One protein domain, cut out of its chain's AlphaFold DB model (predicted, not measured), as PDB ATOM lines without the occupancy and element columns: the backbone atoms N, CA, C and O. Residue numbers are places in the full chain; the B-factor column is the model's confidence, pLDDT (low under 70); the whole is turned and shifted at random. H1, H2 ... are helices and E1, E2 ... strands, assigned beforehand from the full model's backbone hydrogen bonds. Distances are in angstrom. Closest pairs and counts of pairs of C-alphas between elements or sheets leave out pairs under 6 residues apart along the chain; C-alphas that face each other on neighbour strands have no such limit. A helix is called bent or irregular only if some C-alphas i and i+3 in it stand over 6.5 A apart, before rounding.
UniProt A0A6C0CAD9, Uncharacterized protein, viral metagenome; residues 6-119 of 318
ATOM      1  N   TYR A   6       1.620 -22.616  26.742       31.95
ATOM      2  CA  TYR A   6       0.202 -22.595  26.352       31.95
ATOM      3  C   TYR A   6      -0.581 -23.900  26.592       31.95
ATOM      4  O   TYR A   6      -1.809 -23.859  26.634       31.95
ATOM      5  N   LYS A   7       0.071 -25.067  26.732       33.62
ATOM      6  CA  LYS A   7      -0.662 -26.312  27.048       33.62
ATOM      7  C   LYS A   7      -0.932 -26.443  28.540       33.62
ATOM      8  O   LYS A   7      -2.000 -26.926  28.894       33.62
ATOM      9  N   LEU A   8      -0.025 -25.984  29.403       33.25
ATOM     10  CA  LEU A   8      -0.228 -26.056  30.852       33.25
ATOM     11  C   LEU A   8      -1.330 -25.088  31.321       33.25
ATOM     12  O   LEU A   8      -2.159 -25.473  32.138       33.25
ATOM     13  N   GLU A   9      -1.429 -23.898  30.712       33.81
ATOM     14  CA  GLU A   9      -2.558 -22.962  30.902       33.81
ATOM     15  C   GLU A   9      -3.919 -23.561  30.493       33.81
ATOM     16  O   GLU A   9      -4.960 -23.141  30.989       33.81
ATOM     17  N   TYR A  10      -3.931 -24.573  29.617       36.59
ATOM     18  CA  TYR A  10      -5.153 -25.269  29.208       36.59
ATOM     19  C   TYR A  10      -5.604 -26.317  30.240       36.59
ATOM     20  O   TYR A  10      -6.800 -26.496  30.466       36.59
ATOM     21  N   TYR A  11      -4.653 -26.993  30.892       35.62
ATOM     22  CA  TYR A  11      -4.917 -27.952  31.978       35.62
ATOM     23  C   TYR A  11      -5.221 -27.266  33.308       35.62
ATOM     24  O   TYR A  11      -5.873 -27.824  34.187       35.62
ATOM     25  N   ILE A  12      -4.763 -26.026  33.417       40.47
ATOM     26  CA  ILE A  12      -4.871 -25.162  34.567       40.47
ATOM     27  C   ILE A  12      -5.509 -23.862  34.059       40.47
ATOM     28  O   ILE A  12      -4.865 -22.816  34.028       40.47
ATOM     29  N   MET A  13      -6.784 -23.881  33.655       45.44
ATOM     30  CA  MET A  13      -7.528 -22.618  33.574       45.44
ATOM     31  C   MET A  13      -7.820 -22.157  35.005       45.44
ATOM     32  O   MET A  13      -8.939 -22.256  35.509       45.44
ATOM     33  N   LEU A  14      -6.749 -21.721  35.680       49.78
ATOM     34  CA  LEU A  14      -6.751 -21.144  37.016       49.78
ATOM     35  C   LEU A  14      -7.694 -19.970  37.026       49.78
ATOM     36  O   LEU A  14      -8.498 -19.919  37.928       49.78
ATOM     37  N   ASN A  15      -7.645 -19.109  36.010       55.78
ATOM     38  CA  ASN A  15      -8.607 -18.047  35.765       55.78
ATOM     39  C   ASN A  15      -9.155 -18.180  34.350       55.78
ATOM     40  O   ASN A  15      -8.391 -18.279  33.393       55.78
ATOM     41  N   TYR A  16     -10.470 -18.142  34.217       67.88
ATOM     42  CA  TYR A  16     -11.120 -17.981  32.933       67.88
ATOM     43  C   TYR A  16     -12.359 -17.124  33.081       67.88
ATOM     44  O   TYR A  16     -12.958 -17.018  34.146       67.88
ATOM     45  N   TYR A  17     -12.762 -16.518  31.984       78.38
ATOM     46  CA  TYR A  17     -13.978 -15.754  31.901       78.38
ATOM     47  C   TYR A  17     -14.988 -16.537  31.078       78.38
ATOM     48  O   TYR A  17     -14.651 -17.167  30.072       78.38
ATOM     49  N   GLN A  18     -16.252 -16.447  31.464       85.69
ATOM     50  CA  GLN A  18     -17.352 -16.946  30.651       85.69
ATOM     51  C   GLN A  18     -18.463 -15.910  30.541       85.69
ATOM     52  O   GLN A  18     -18.717 -15.132  31.461       85.69
ATOM     53  N   LEU A  19     -19.156 -15.935  29.410       84.50
ATOM     54  CA  LEU A  19     -20.349 -15.139  29.183       84.50
ATOM     55  C   LEU A  19     -21.587 -15.932  29.634       84.50
ATOM     56  O   LEU A  19     -21.882 -17.005  29.100       84.50
ATOM     57  N   VAL A  20     -22.334 -15.408  30.593       82.06
ATOM     58  CA  VAL A  20     -23.552 -16.031  31.123       82.06
ATOM     59  C   VAL A  20     -24.758 -15.230  30.661       82.06
ATOM     60  O   VAL A  20     -24.775 -14.007  30.787       82.06
ATOM     61  N   ILE A  21     -25.760 -15.910  30.102       75.38
ATOM     62  CA  ILE A  21     -26.992 -15.283  29.610       75.38
ATOM     63  C   ILE A  21     -28.145 -15.801  30.458       75.38
ATOM     64  O   ILE A  21     -28.449 -16.997  30.419       75.38
ATOM     65  N   GLY A  22     -28.767 -14.910  31.232       69.00
ATOM     66  CA  GLY A  22     -29.681 -15.304  32.305       69.00
ATOM     67  C   GLY A  22     -28.977 -16.246  33.285       69.00
ATOM     68  O   GLY A  22     -27.929 -15.896  33.820       69.00
ATOM     69  N   ASP A  23     -29.519 -17.456  33.443       61.28
ATOM     70  CA  ASP A  23     -28.950 -18.517  34.291       61.28
ATOM     71  C   ASP A  23     -28.198 -19.596  33.488       61.28
ATOM     72  O   ASP A  23     -27.715 -20.586  34.038       61.28
ATOM     73  N   THR A  24     -28.087 -19.427  32.167       61.44
ATOM     74  CA  THR A  24     -27.476 -20.425  31.278       61.44
ATOM     75  C   THR A  24     -26.053 -20.059  30.863       61.44
ATOM     76  O   THR A  24     -25.798 -19.020  30.243       61.44
ATOM     77  N   ARG A  25     -25.119 -20.974  31.149       63.88
ATOM     78  CA  ARG A  25     -23.712 -20.933  30.718       63.88
ATOM     79  C   ARG A  25     -23.590 -21.519  29.308       63.88
ATOM     80  O   ARG A  25     -23.241 -22.678  29.134       63.88
ATOM     81  N   ASN A  26     -23.944 -20.719  28.303       54.16
ATOM     82  CA  ASN A  26     -24.010 -21.144  26.895       54.16
ATOM     83  C   ASN A  26     -22.819 -20.657  26.043       54.16
ATOM     84  O   ASN A  26     -22.927 -20.614  24.816       54.16
ATOM     85  N   SER A  27     -21.727 -20.201  26.657       61.53
ATOM     86  CA  SER A  27     -20.592 -19.593  25.952       61.53
ATOM     87  C   SER A  27     -19.321 -20.428  26.051       61.53
ATOM     88  O   SER A  27     -19.160 -21.230  26.970       61.53
ATOM     89  N   SER A  28     -18.420 -20.243  25.084       65.38
ATOM     90  CA  SER A  28     -17.081 -20.817  25.160       65.38
ATOM     91  C   SER A  28     -16.284 -20.134  26.268       65.38
ATOM     92  O   SER A  28     -16.342 -18.913  26.429       65.38
ATOM     93  N   ILE A  29     -15.535 -20.937  27.014       74.88
ATOM     94  CA  ILE A  29     -14.639 -20.479  28.073       74.88
ATOM     95  C   ILE A  29     -13.479 -19.690  27.448       74.88
ATOM     96  O   ILE A  29     -12.884 -20.142  26.470       74.88
ATOM     97  N   CYS A  30     -13.166 -18.522  28.013       73.50
ATOM     98  CA  CYS A  30     -12.099 -17.638  27.543       73.50
ATOM     99  C   CYS A  30     -10.990 -17.481  28.591       73.50
ATOM    100  O   CYS A  30     -11.303 -17.150  29.731       73.50
ATOM    101  N   PRO A  31      -9.703 -17.625  28.232       65.00
ATOM    102  CA  PRO A  31      -8.598 -17.417  29.172       65.00
ATOM    103  C   PRO A  31      -8.494 -15.967  29.642       65.00
ATOM    104  O   PRO A  31      -8.240 -15.720  30.816       65.00
ATOM    105  N   ASN A  32      -8.753 -15.001  28.757       72.19
ATOM    106  CA  ASN A  32      -8.686 -13.584  29.095       72.19
ATOM    107  C   ASN A  32     -10.045 -12.904  28.948       72.19
ATOM    108  O   ASN A  32     -10.859 -13.256  28.092       72.19
ATOM    109  N   LEU A  33     -10.249 -11.838  29.726       74.31
ATOM    110  CA  LEU A  33     -11.445 -11.000  29.634       74.31
ATOM    111  C   LEU A  33     -11.624 -10.418  28.224       74.31
ATOM    112  O   LEU A  33     -12.745 -10.325  27.730       74.31
ATOM    113  N   VAL A  34     -10.520 -10.061  27.556       78.38
ATOM    114  CA  VAL A  34     -10.554  -9.499  26.198       78.38
ATOM    115  C   VAL A  34     -11.138 -10.480  25.172       78.38
ATOM    116  O   VAL A  34     -11.832 -10.068  24.242       78.38
ATOM    117  N   ASP A  35     -10.943 -11.782  25.387       81.12
ATOM    118  CA  ASP A  35     -11.362 -12.838  24.463       81.12
ATOM    119  C   ASP A  35     -12.875 -13.106  24.530       81.12
ATOM    120  O   ASP A  35     -13.434 -13.786  23.669       81.12
ATOM    121  N   ILE A  36     -13.580 -12.556  25.526       83.75
ATOM    122  CA  ILE A  36     -15.048 -12.623  25.595       83.75
ATOM    123  C   ILE A  36     -15.717 -11.668  24.615       83.75
ATOM    124  O   ILE A  36     -16.797 -11.971  24.098       83.75
ATOM    125  N   PHE A  37     -15.117 -10.510  24.348       82.75
ATOM    126  CA  PHE A  37     -15.783  -9.470  23.565       82.75
ATOM    127  C   PHE A  37     -16.133  -9.896  22.135       82.75
ATOM    128  O   PHE A  37     -17.229  -9.546  21.702       82.75
ATOM    129  N   PRO A  38     -15.328 -10.707  21.419       82.81
ATOM    130  CA  PRO A  38     -15.755 -11.304  20.156       82.81
ATOM    131  C   PRO A  38     -17.060 -12.110  20.264       82.81
ATOM    132  O   PRO A  38     -17.927 -11.986  19.401       82.81
ATOM    133  N   GLN A  39     -17.246 -12.887  21.339       85.69
ATOM    134  CA  GLN A  39     -18.470 -13.670  21.556       85.69
ATOM    135  C   GLN A  39     -19.675 -12.787  21.888       85.69
ATOM    136  O   GLN A  39     -20.778 -13.007  21.381       85.69
ATOM    137  N   LEU A  40     -19.474 -11.782  22.745       85.38
ATOM    138  CA  LEU A  40     -20.499 -10.786  23.049       85.38
ATOM    139  C   LEU A  40     -20.917 -10.047  21.771       85.38
ATOM    140  O   LEU A  40     -22.102  -9.838  21.522       85.38
ATOM    141  N   PHE A  41     -19.944  -9.700  20.935       84.06
ATOM    142  CA  PHE A  41     -20.169  -8.958  19.708       84.06
ATOM    143  C   PHE A  41     -20.909  -9.777  18.646       84.06
ATOM    144  O   PHE A  41     -21.862  -9.277  18.051       84.06
ATOM    145  N   ASP A  42     -20.552 -11.050  18.464       83.06
ATOM    146  CA  ASP A  42     -21.283 -11.969  17.583       83.06
ATOM    147  C   ASP A  42     -22.773 -12.058  17.962       83.06
ATOM    148  O   ASP A  42     -23.649 -12.030  17.094       83.06
ATOM    149  N   LYS A  43     -23.083 -12.058  19.266       83.44
ATOM    150  CA  LYS A  43     -24.472 -12.012  19.754       83.44
ATOM    151  C   LYS A  43     -25.162 -10.691  19.431       83.44
ATOM    152  O   LYS A  43     -26.312 -10.718  18.999       83.44
ATOM    153  N   ILE A  44     -24.474  -9.559  19.595       84.44
ATOM    154  CA  ILE A  44     -25.020  -8.232  19.272       84.44
ATOM    155  C   ILE A  44     -25.337  -8.116  17.774       84.44
ATOM    156  O   ILE A  44     -26.422  -7.668  17.412       84.44
ATOM    157  N   ILE A  45     -24.433  -8.551  16.888       81.56
ATOM    158  CA  ILE A  45     -24.640  -8.453  15.430       81.56
ATOM    159  C   ILE A  45     -25.854  -9.266  14.970       81.56
ATOM    160  O   ILE A  45     -26.556  -8.857  14.040       81.56
ATOM    161  N   LYS A  46     -26.087 -10.419  15.604       82.81
ATOM    162  CA  LYS A  46     -27.187 -11.339  15.287       82.81
ATOM    163  C   LYS A  46     -28.542 -10.883  15.834       82.81
ATOM    164  O   LYS A  46     -29.544 -11.546  15.566       82.81
ATOM    165  N   MET A  47     -28.598  -9.784  16.589       81.62
ATOM    166  CA  MET A  47     -29.862  -9.258  17.093       81.62
ATOM    167  C   MET A  47     -30.797  -8.833  15.947       81.62
ATOM    168  O   MET A  47     -30.326  -8.359  14.906       81.62
ATOM    169  N   PRO A  48     -32.127  -8.963  16.130       76.12
ATOM    170  CA  PRO A  48     -33.099  -8.489  15.156       76.12
ATOM    171  C   PRO A  48     -32.904  -6.997  14.882       76.12
ATOM    172  O   PRO A  48     -32.842  -6.184  15.804       76.12
ATOM    173  N   LYS A  49     -32.811  -6.642  13.603       79.38
ATOM    174  CA  LYS A  49     -32.689  -5.253  13.156       79.38
ATOM    175  C   LYS A  49     -34.067  -4.716  12.794       79.38
ATOM    176  O   LYS A  49     -34.913  -5.461  12.295       79.38
ATOM    177  N   SER A  50     -34.296  -3.425  13.022       69.38
ATOM    178  CA  SER A  50     -35.510  -2.763  12.545       69.38
ATOM    179  C   SER A  50     -35.537  -2.701  11.011       69.38
ATOM    180  O   SER A  50     -34.536  -2.955  10.346       69.38
ATOM    181  N   LEU A  51     -36.689  -2.351  10.426       59.09
ATOM    182  CA  LEU A  51     -36.917  -2.298   8.967       59.09
ATOM    183  C   LEU A  51     -35.897  -1.446   8.183       59.09
ATOM    184  O   LEU A  51     -35.672  -1.677   7.001       59.09
ATOM    185  N   ASN A  52     -35.271  -0.473   8.838       64.88
ATOM    186  CA  ASN A  52     -34.208   0.387   8.309       64.88
ATOM    187  C   ASN A  52     -32.784  -0.186   8.507       64.88
ATOM    188  O   ASN A  52     -31.809   0.513   8.248       64.88
ATOM    189  N   GLY A  53     -32.645  -1.420   9.000       66.38
ATOM    190  CA  GLY A  53     -31.364  -2.092   9.228       66.38
ATOM    191  C   GLY A  53     -30.607  -1.667  10.494       66.38
ATOM    192  O   GLY A  53     -29.522  -2.198  10.731       66.38
ATOM    193  N   SER A  54     -31.146  -0.752  11.312       71.75
ATOM    194  CA  SER A  54     -30.516  -0.322  12.572       71.75
ATOM    195  C   SER A  54     -30.864  -1.239  13.745       71.75
ATOM    196  O   SER A  54     -31.922  -1.868  13.767       71.75
ATOM    197  N   LEU A  55     -29.990  -1.281  14.750       80.00
ATOM    198  CA  LEU A  55     -30.288  -1.911  16.033       80.00
ATOM    199  C   LEU A  55     -30.953  -0.886  16.959       80.00
ATOM    200  O   LEU A  55     -30.448   0.223  17.132       80.00
ATOM    201  N   SER A  56     -32.072  -1.250  17.583       82.31
ATOM    202  CA  SER A  56     -32.692  -0.417  18.617       82.31
ATOM    203  C   SER A  56     -31.760  -0.305  19.827       82.31
ATOM    204  O   SER A  56     -31.364  -1.311  20.415       82.31
ATOM    205  N   MET A  57     -31.432   0.927  20.232       82.94
ATOM    206  CA  MET A  57     -30.628   1.180  21.435       82.94
ATOM    207  C   MET A  57     -31.297   0.613  22.695       82.94
ATOM    208  O   MET A  57     -30.622   0.117  23.596       82.94
ATOM    209  N   THR A  58     -32.628   0.674  22.760       82.19
ATOM    210  CA  THR A  58     -33.398   0.094  23.864       82.19
ATOM    211  C   THR A  58     -33.208  -1.417  23.909       82.19
ATOM    212  O   THR A  58     -32.918  -1.955  24.975       82.19
ATOM    213  N   ASP A  59     -33.277  -2.088  22.759       82.00
ATOM    214  CA  ASP A  59     -33.149  -3.546  22.685       82.00
ATOM    215  C   ASP A  59     -31.719  -3.989  23.005       82.00
ATOM    216  O   ASP A  59     -31.531  -4.954  23.745       82.00
ATOM    217  N   LEU A  60     -30.708  -3.246  22.533       84.62
ATOM    218  CA  LEU A  60     -29.306  -3.471  22.898       84.62
ATOM    219  C   LEU A  60     -29.113  -3.396  24.416       84.62
ATOM    220  O   LEU A  60     -28.530  -4.301  25.008       84.62
ATOM    221  N   LYS A  61     -29.628  -2.342  25.061       85.06
ATOM    222  CA  LYS A  61     -29.526  -2.177  26.519       85.06
ATOM    223  C   LYS A  61     -30.250  -3.287  27.277       85.06
ATOM    224  O   LYS A  61     -29.738  -3.756  28.289       85.06
ATOM    225  N   VAL A  62     -31.421  -3.713  26.802       83.75
ATOM    226  CA  VAL A  62     -32.160  -4.835  27.400       83.75
ATOM    227  C   VAL A  62     -31.368  -6.134  27.271       83.75
ATOM    228  O   VAL A  62     -31.245  -6.850  28.258       83.75
ATOM    229  N   MET A  63     -30.785  -6.415  26.103       85.50
ATOM    230  CA  MET A  63     -29.959  -7.604  25.889       85.50
ATOM    231  C   MET A  63     -28.719  -7.590  26.785       85.50
ATOM    232  O   MET A  63     -28.475  -8.557  27.490       85.50
ATOM    233  N   LEU A  64     -27.975  -6.486  26.844       86.19
ATOM    234  CA  LEU A  64     -26.771  -6.416  27.678       86.19
ATOM    235  C   LEU A  64     -27.066  -6.641  29.165       86.19
ATOM    236  O   LEU A  64     -26.283  -7.296  29.838       86.19
ATOM    237  N   ARG A  65     -28.235  -6.208  29.656       83.25
ATOM    238  CA  ARG A  65     -28.673  -6.470  31.038       83.25
ATOM    239  C   ARG A  65     -28.962  -7.939  31.338       83.25
ATOM    240  O   ARG A  65     -28.954  -8.318  32.505       83.25
ATOM    241  N   THR A  66     -29.246  -8.761  30.328       81.88
ATOM    242  CA  THR A  66     -29.420 -10.211  30.514       81.88
ATOM    243  C   THR A  66     -28.106 -10.974  30.399       81.88
ATOM    244  O   THR A  66     -28.081 -12.176  30.666       81.88
ATOM    245  N   VAL A  67     -27.019 -10.293  30.030       85.88
ATOM    246  CA  VAL A  67     -25.693 -10.879  29.872       85.88
ATOM    247  C   VAL A  67     -24.787 -10.433  31.011       85.88
ATOM    248  O   VAL A  67     -24.720  -9.264  31.382       85.88
ATOM    249  N   THR A  68     -24.050 -11.386  31.560       88.50
ATOM    250  CA  THR A  68     -23.037 -11.135  32.583       88.50
ATOM    251  C   THR A  68     -21.747 -11.845  32.214       88.50
ATOM    252  O   THR A  68     -21.760 -12.823  31.467       88.50
ATOM    253  N   ILE A  69     -20.622 -11.334  32.702       86.62
ATOM    254  CA  ILE A  69     -19.327 -12.001  32.583       86.62
ATOM    255  C   ILE A  69     -18.956 -12.517  33.959       86.62
ATOM    256  O   ILE A  69     -18.852 -11.737  34.900       86.62
ATOM    257  N   GLU A  70     -18.742 -13.818  34.076       86.12
ATOM    258  CA  GLU A  70     -18.223 -14.416  35.301       86.12
ATOM    259  C   GLU A  70     -16.727 -14.647  35.124       86.12
ATOM    260  O   GLU A  70     -16.314 -15.382  34.227       86.12
ATOM    261  N   SER A  71     -15.926 -14.006  35.973       76.25
ATOM    262  CA  SER A  71     -14.547 -14.412  36.222       76.25
ATOM    263  C   SER A  71     -14.589 -15.630  37.119       76.25
ATOM    264  O   SER A  71     -15.180 -15.582  38.197       76.25
ATOM    265  N   ILE A  72     -13.965 -16.710  36.685       68.00
ATOM    266  CA  ILE A  72     -13.947 -17.979  37.388       68.00
ATOM    267  C   ILE A  72     -12.507 -18.325  37.705       68.00
ATOM    268  O   ILE A  72     -11.704 -18.503  36.793       68.00
ATOM    269  N   TYR A  73     -12.209 -18.441  38.997       55.22
ATOM    270  CA  TYR A  73     -10.933 -18.940  39.479       55.22
ATOM    271  C   TYR A  73     -11.107 -20.368  39.982       55.22
ATOM    272  O   TYR A  73     -11.960 -20.595  40.832       55.22
ATOM    273  N   LEU A  74     -10.351 -21.343  39.479       54.06
ATOM    274  CA  LEU A  74     -10.436 -22.744  39.929       54.06
ATOM    275  C   LEU A  74     -11.873 -23.302  39.945       54.06
ATOM    276  O   LEU A  74     -12.271 -24.032  40.846       54.06
ATOM    277  N   SER A  75     -12.671 -22.977  38.925       53.41
ATOM    278  CA  SER A  75     -14.101 -23.333  38.850       53.41
ATOM    279  C   SER A  75     -15.018 -22.645  39.875       53.41
ATOM    280  O   SER A  75     -16.193 -23.004  39.920       53.41
ATOM    281  N   VAL A  76     -14.537 -21.657  40.636       52.44
ATOM    282  CA  VAL A  76     -15.319 -20.802  41.546       52.44
ATOM    283  C   VAL A  76     -15.583 -19.445  40.884       52.44
ATOM    284  O   VAL A  76     -14.628 -18.772  40.489       52.44
ATOM    285  N   PRO A  77     -16.845 -19.002  40.739       66.38
ATOM    286  CA  PRO A  77     -17.147 -17.644  40.295       66.38
ATOM    287  C   PRO A  77     -16.615 -16.626  41.311       66.38
ATOM    288  O   PRO A  77     -17.111 -16.533  42.427       66.38
ATOM    289  N   MET A  78     -15.600 -15.862  40.919       63.97
ATOM    290  CA  MET A  78     -14.950 -14.864  41.774       63.97
ATOM    291  C   MET A  78     -15.585 -13.492  41.638       63.97
ATOM    292  O   MET A  78     -15.698 -12.743  42.604       63.97
ATOM    293  N   THR A  79     -15.945 -13.115  40.417       69.19
ATOM    294  CA  THR A  79     -16.488 -11.787  40.144       69.19
ATOM    295  C   THR A  79     -17.493 -11.888  39.026       69.19
ATOM    296  O   THR A  79     -17.216 -12.475  37.978       69.19
ATOM    297  N   LYS A  80     -18.658 -11.291  39.251       83.62
ATOM    298  CA  LYS A  80     -19.700 -11.170  38.247       83.62
ATOM    299  C   LYS A  80     -19.742  -9.729  37.772       83.62
ATOM    300  O   LYS A  80     -20.016  -8.821  38.546       83.62
ATOM    301  N   PHE A  81     -19.480  -9.533  36.490       84.50
ATOM    302  CA  PHE A  81     -19.620  -8.242  35.846       84.50
ATOM    303  C   PHE A  81     -20.978  -8.171  35.163       84.50
ATOM    304  O   PHE A  81     -21.267  -8.967  34.263       84.50
ATOM    305  N   SER A  82     -21.806  -7.213  35.565       87.88
ATOM    306  CA  SER A  82     -22.938  -6.800  34.743       87.88
ATOM    307  C   SER A  82     -22.446  -5.891  33.623       87.88
ATOM    308  O   SER A  82     -21.479  -5.140  33.779       87.88
ATOM    309  N   ILE A  83     -23.077  -6.011  32.458       89.38
ATOM    310  CA  ILE A  83     -22.692  -5.257  31.273       89.38
ATOM    311  C   ILE A  83     -23.758  -4.207  30.992       89.38
ATOM    312  O   ILE A  83     -24.941  -4.522  30.867       89.38
ATOM    313  N   GLU A  84     -23.334  -2.962  30.808       87.62
ATOM    314  CA  GLU A  84     -24.196  -1.921  30.262       87.62
ATOM    315  C   GLU A  84     -23.533  -1.200  29.090       87.62
ATOM    316  O   GLU A  84     -22.318  -1.242  28.892       87.62
ATOM    317  N   TYR A  85     -24.367  -0.515  28.309       85.25
ATOM    318  CA  TYR A  85     -23.912   0.385  27.261       85.25
ATOM    319  C   TYR A  85     -24.139   1.840  27.670       85.25
ATOM    320  O   TYR A  85     -25.285   2.293  27.788       85.25
ATOM    321  N   ASP A  86     -23.038   2.571  27.807       81.19
ATOM    322  CA  ASP A  86     -22.995   4.012  28.038       81.19
ATOM    323  C   ASP A  86     -21.877   4.640  27.193       81.19
ATOM    324  O   ASP A  86     -20.720   4.738  27.615       81.19
ATOM    325  N   ASN A  87     -22.218   5.016  25.953       76.94
ATOM    326  CA  ASN A  87     -21.265   5.496  24.939       76.94
ATOM    327  C   ASN A  87     -20.046   4.567  24.791       76.94
ATOM    328  O   ASN A  87     -18.906   5.018  24.701       76.94
ATOM    329  N   GLY A  88     -20.309   3.264  24.846       81.69
ATOM    330  CA  GLY A  88     -19.320   2.198  24.914       81.69
ATOM    331  C   GLY A  88     -19.709   1.151  25.950       81.69
ATOM    332  O   GLY A  88     -20.608   1.376  26.766       81.69
ATOM    333  N   ILE A  89     -19.065  -0.011  25.898       84.38
ATOM    334  CA  ILE A  89     -19.338  -1.092  26.851       84.38
ATOM    335  C   ILE A  89     -18.680  -0.775  28.201       84.38
ATOM    336  O   ILE A  89     -17.483  -0.474  28.294       84.38
ATOM    337  N   VAL A  90     -19.475  -0.878  29.263       82.06
ATOM    338  CA  VAL A  90     -19.046  -0.687  30.647       82.06
ATOM    339  C   VAL A  90     -19.365  -1.948  31.440       82.06
ATOM    340  O   VAL A  90     -20.474  -2.477  31.367       82.06
ATOM    341  N   LEU A  91     -18.372  -2.431  32.181       83.88
ATOM    342  CA  LEU A  91     -18.494  -3.539  33.117       83.88
ATOM    343  C   LEU A  91     -18.644  -2.984  34.529       83.88
ATOM    344  O   LEU A  91     -17.822  -2.175  34.962       83.88
ATOM    345  N   TYR A  92     -19.649  -3.456  35.252       78.75
ATOM    346  CA  TYR A  92     -19.843  -3.156  36.664       78.75
ATOM    347  C   TYR A  92     -19.627  -4.436  37.466       78.75
ATOM    348  O   TYR A  92     -20.381  -5.396  37.317       78.75
ATOM    349  N   GLY A  93     -18.574  -4.458  38.275       68.69
ATOM    350  CA  GLY A  93     -18.353  -5.470  39.305       68.69
ATOM    351  C   GLY A  93     -18.760  -4.951  40.684       68.69
ATOM    352  O   GLY A  93     -19.153  -3.794  40.831       68.69
ATOM    353  N   ASP A  94     -18.609  -5.789  41.708       59.88
ATOM    354  CA  ASP A  94     -19.035  -5.475  43.082       59.88
ATOM    355  C   ASP A  94     -18.337  -4.239  43.675       59.88
ATOM    356  O   ASP A  94     -18.904  -3.526  44.501       59.88
ATOM    357  N   SER A  95     -17.105  -3.962  43.243       52.94
ATOM    358  CA  SER A  95     -16.272  -2.867  43.756       52.94
ATOM    359  C   SER A  95     -15.618  -2.017  42.666       52.94
ATOM    360  O   SER A  95     -14.850  -1.104  42.974       52.94
ATOM    361  N   CYS A  96     -15.901  -2.286  41.389       61.56
ATOM    362  CA  CYS A  96     -15.239  -1.608  40.280       61.56
ATOM    363  C   CYS A  96     -16.178  -1.330  39.105       61.56
ATOM    364  O   CYS A  96     -17.098  -2.089  38.806       61.56
ATOM    365  N   VAL A  97     -15.902  -0.226  38.410       73.19
ATOM    366  CA  VAL A  97     -16.551   0.139  37.149       73.19
ATOM    367  C   VAL A  97     -15.464   0.288  36.102       73.19
ATOM    368  O   VAL A  97     -14.557   1.107  36.252       73.19
ATOM    369  N   ILE A  98     -15.532  -0.522  35.052       74.19
ATOM    370  CA  ILE A  98     -14.487  -0.619  34.036       74.19
ATOM    371  C   ILE A  98     -15.100  -0.295  32.681       74.19
ATOM    372  O   ILE A  98     -15.916  -1.046  32.149       74.19
ATOM    373  N   ARG A  99     -14.663   0.805  32.070       76.00
ATOM    374  CA  ARG A  99     -14.936   1.068  30.652       76.00
ATOM    375  C   ARG A  99     -13.936   0.284  29.813       76.00
ATOM    376  O   ARG A  99     -12.732   0.523  29.919       76.00
ATOM    377  N   ILE A 100     -14.416  -0.620  28.961       74.19
ATOM    378  CA  ILE A 100     -13.543  -1.622  28.324       74.19
ATOM    379  C   ILE A 100     -12.479  -0.993  27.424       74.19
ATOM    380  O   ILE A 100     -11.339  -1.436  27.448       74.19
ATOM    381  N   ALA A 101     -12.803   0.094  26.719       70.19
ATOM    382  CA  ALA A 101     -11.854   0.810  25.869       70.19
ATOM    383  C   ALA A 101     -10.730   1.504  26.661       70.19
ATOM    384  O   ALA A 101      -9.709   1.866  26.085       70.19
ATOM    385  N   THR A 102     -10.895   1.671  27.978       70.56
ATOM    386  CA  THR A 102      -9.840   2.191  28.865       70.56
ATOM    387  C   THR A 102      -8.825   1.102  29.195       70.56
ATOM    388  O   THR A 102      -7.632   1.373  29.259       70.56
ATOM    389  N   LEU A 103      -9.298  -0.133  29.389       65.50
ATOM    390  CA  LEU A 103      -8.456  -1.283  29.720       65.50
ATOM    391  C   LEU A 103      -7.837  -1.919  28.464       65.50
ATOM    392  O   LEU A 103      -6.696  -2.368  28.482       65.50
ATOM    393  N   PHE A 104      -8.587  -1.914  27.363       72.75
ATOM    394  CA  PHE A 104      -8.213  -2.475  26.072       72.75
ATOM    395  C   PHE A 104      -8.469  -1.433  24.973       72.75
ATOM    396  O   PHE A 104      -9.532  -1.446  24.346       72.75
ATOM    397  N   PRO A 105      -7.517  -0.518  24.712       72.31
ATOM    398  CA  PRO A 105      -7.670   0.543  23.711       72.31
ATOM    399  C   PRO A 105      -8.029   0.032  22.311       72.31
ATOM    400  O   PRO A 105      -8.737   0.706  21.564       72.31
ATOM    401  N   GLN A 106      -7.610  -1.190  21.967       72.31
ATOM    402  CA  GLN A 106      -7.982  -1.862  20.721       72.31
ATOM    403  C   GLN A 106      -9.498  -2.057  20.565       72.31
ATOM    404  O   GLN A 106      -9.986  -2.184  19.444       72.31
ATOM    405  N   LEU A 107     -10.256  -2.041  21.667       74.94
ATOM    406  CA  LEU A 107     -11.709  -2.175  21.646       74.94
ATOM    407  C   LEU A 107     -12.447  -0.848  21.420       74.94
ATOM    408  O   LEU A 107     -13.655  -0.861  21.199       74.94
ATOM    409  N   ALA A 108     -11.750   0.293  21.384       75.06
ATOM    410  CA  ALA A 108     -12.373   1.593  21.112       75.06
ATOM    411  C   ALA A 108     -13.078   1.643  19.739       75.06
ATOM    412  O   ALA A 108     -14.085   2.333  19.564       75.06
ATOM    413  N   ALA A 109     -12.583   0.878  18.760       73.62
ATOM    414  CA  ALA A 109     -13.240   0.726  17.464       73.62
ATOM    415  C   ALA A 109     -14.615   0.037  17.579       73.62
ATOM    416  O   ALA A 109     -15.533   0.387  16.835       73.62
ATOM    417  N   PHE A 110     -14.784  -0.889  18.532       73.25
ATOM    418  CA  PHE A 110     -16.067  -1.555  18.778       73.25
ATOM    419  C   PHE A 110     -17.101  -0.594  19.357       73.25
ATOM    420  O   PHE A 110     -18.234  -0.587  18.883       73.25
ATOM    421  N   ASP A 111     -16.714   0.262  20.304       76.81
ATOM    422  CA  ASP A 111     -17.617   1.269  20.879       76.81
ATOM    423  C   ASP A 111     -18.167   2.206  19.792       76.81
ATOM    424  O   ASP A 111     -19.370   2.473  19.730       76.81
ATOM    425  N   LYS A 112     -17.300   2.641  18.868       77.12
ATOM    426  CA  LYS A 112     -17.701   3.471  17.726       77.12
ATOM    427  C   LYS A 112     -18.653   2.732  16.785       77.12
ATOM    428  O   LYS A 112     -19.654   3.296  16.352       77.12
ATOM    429  N   MET A 113     -18.365   1.467  16.497       79.12
ATOM    430  CA  MET A 113     -19.203   0.651  15.628       79.12
ATOM    431  C   MET A 113     -20.590   0.398  16.241       79.12
ATOM    432  O   MET A 113     -21.587   0.497  15.533       79.12
ATOM    433  N   LEU A 114     -20.680   0.137  17.549       78.88
ATOM    434  CA  LEU A 114     -21.961   0.004  18.256       78.88
ATOM    435  C   LEU A 114     -22.760   1.311  18.239       78.88
ATOM    436  O   LEU A 114     -23.972   1.292  18.011       78.88
ATOM    437  N   ALA A 115     -22.085   2.449  18.418       79.00
ATOM    438  CA  ALA A 115     -22.717   3.756  18.289       79.00
ATOM    439  C   ALA A 115     -23.277   3.974  16.874       79.00
ATOM    440  O   ALA A 115     -24.391   4.462  16.726       79.00
ATOM    441  N   ASP A 116     -22.552   3.570  15.831       78.25
ATOM    442  CA  ASP A 116     -23.007   3.711  14.446       78.25
ATOM    443  C   ASP A 116     -24.140   2.729  14.088       78.25
ATOM    444  O   ASP A 116     -25.069   3.114  13.383       78.25
ATOM    445  N   MET A 117     -24.139   1.503  14.632       73.88
ATOM    446  CA  MET A 117     -25.242   0.538  14.459       73.88
ATOM    447  C   MET A 117     -26.554   0.980  15.122       73.88
ATOM    448  O   MET A 117     -27.631   0.525  14.726       73.88
ATOM    449  N   THR A 118     -26.458   1.828  16.146       72.81
ATOM    450  CA  THR A 118     -27.598   2.310  16.940       72.81
ATOM    451  C   THR A 118     -28.013   3.738  16.594       72.81
ATOM    452  O   THR A 118     -29.067   4.197  17.043       72.81
ATOM    453  N   LYS A 119     -27.233   4.446  15.765       69.81
ATOM    454  CA  LYS A 119     -27.637   5.730  15.193       69.81
ATOM    455  C   LYS A 119     -28.794   5.521  14.227       69.81
ATOM    456  O   LYS A 119     -28.703   4.814  13.227       69.81
TER     457      LYS A 119
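AT A GLANCE: This is residues 6 to 119 of the 318 residues of an uncharacterized protein of viral metagenome (UniProt A0A6C0CAD9). A strongly twisted, curled sheet of five strands has H2 over one face and H3 on the opposite face, while H5 runs beside H2 and only grazes the sheet. At one far end of the elongated whole lies the short helix H1, and at the other the loop between H2 and H3. The printed part has 114 residues, with five named helices and five named strands in the order H1 E1 H2 H3 E2 E3 E4 E5 H4 H5. The sheet runs E1 E2 E3 E4 E5, antiparallel throughout, and the class is mixed, helices and strands. The whole is compact, with a radius of gyration of the C-alphas of 14.7 A, and spans 48 by 29 by 28 A.

HOW THE PARTS SIT: In the sheet, the edge strand E1, residues 15 to 21, is antiparallel to E2, residues 67 to 73, at 156 degrees between directions, and N 18 and O 70 are 3.0 A apart, within hydrogen-bond range. E2 and E3, residues 76 to 85, form a hairpin at 152 degrees, with N 71 and O 79 at 2.8 A. E3 is staggered, pairing with E2 over residues 76 to 82 and with E4, residues 89 to 92, over residues 82 to 85. E3 and E4 are a hairpin at 136 degrees, with N 84 and O 90 at 3.0 A. E4 and the edge strand E5, residues 97 to 99, are a hairpin at 166 degrees, with N 91 and O 98 at 2.8 A. E2 to E5 form a meander, each strand the antiparallel neighbour of the one before. H2, residues 33 to 45, is on the sheet at a height of 8.6 A. It lies over none of the strands, but only just: 2 of its 13 C-alphas fall on E2 on the local plane. Its closest C-alpha pair with E1 is Leu 33 and Tyr 17, 5.8 A apart. H3, residues 57 to 66, is on the opposite face at a height of 7.0 A, over none of the strands; the closest C-alphas of H3 and E3 are those of Leu 64 and Ile 83, 5.6 A apart. H2 and H3 are close but not clearly touching, with C-alphas 44 and 60 closest at 7.4 A, at a steep tilt of 49 degrees, opposite ways. H5, residues 105 to 118, is near H2, with 10 pairs of C-alphas within 10 A, and only grazes the sheet with residues 107 to 115. H4, residues 100 to 103, and H5 touch only at the corner, C-alphas 101 and 108 being closest at 4.8 A; H4 also only grazes the sheet. H1, residues 6 to 11, is not on the sheet and is apart from H2, for instance. In H3 every O i to N i+4 pair is within hydrogen-bond range, in H1 1 of 2, in H2 6 of 9 and in H5 8 of 10, while H4 is too short for such a pair.

IN THESE COORDINATES: E3 is the longest strand, 27.0 A from first to last C-alpha, from Val 76 at (-15.319, -20.802, 41.546) to Tyr 85. E1 measures 19.6 A and E2 19.4 A, while E4 and E5 are short. H5, the longest helix, measures 21.1 A and ends at C-alpha 118 at (-27.598, 2.310, 16.940); it is irregular, but only just, with C-alphas 106 and 109 at 6.7 A. H2 measures 19.6 A and is neither bent nor irregular, but only just, with C-alphas 35 and 38 at 6.3 A. H3 measures 14.6 A; H4 is short, and H1 begins at C-alpha 6 at (0.202, -22.595, 26.352).

THE WHOLE: The two C-alphas farthest apart are those of Leu 8 and Leu 51, 48.9 A. The printed part, residues 6 to 119, has no cut. The links E1 to H2 and H2 to H3, 11 residues each, are long, and the other links are tight. The mean pLDDT of the printed part is 72.4. It is under 70 in 37 residues, among them residues 6 to 16, 22 to 28, 50 to 53, 72 to 79 and 93 to 96, and the mean for H1 is 34.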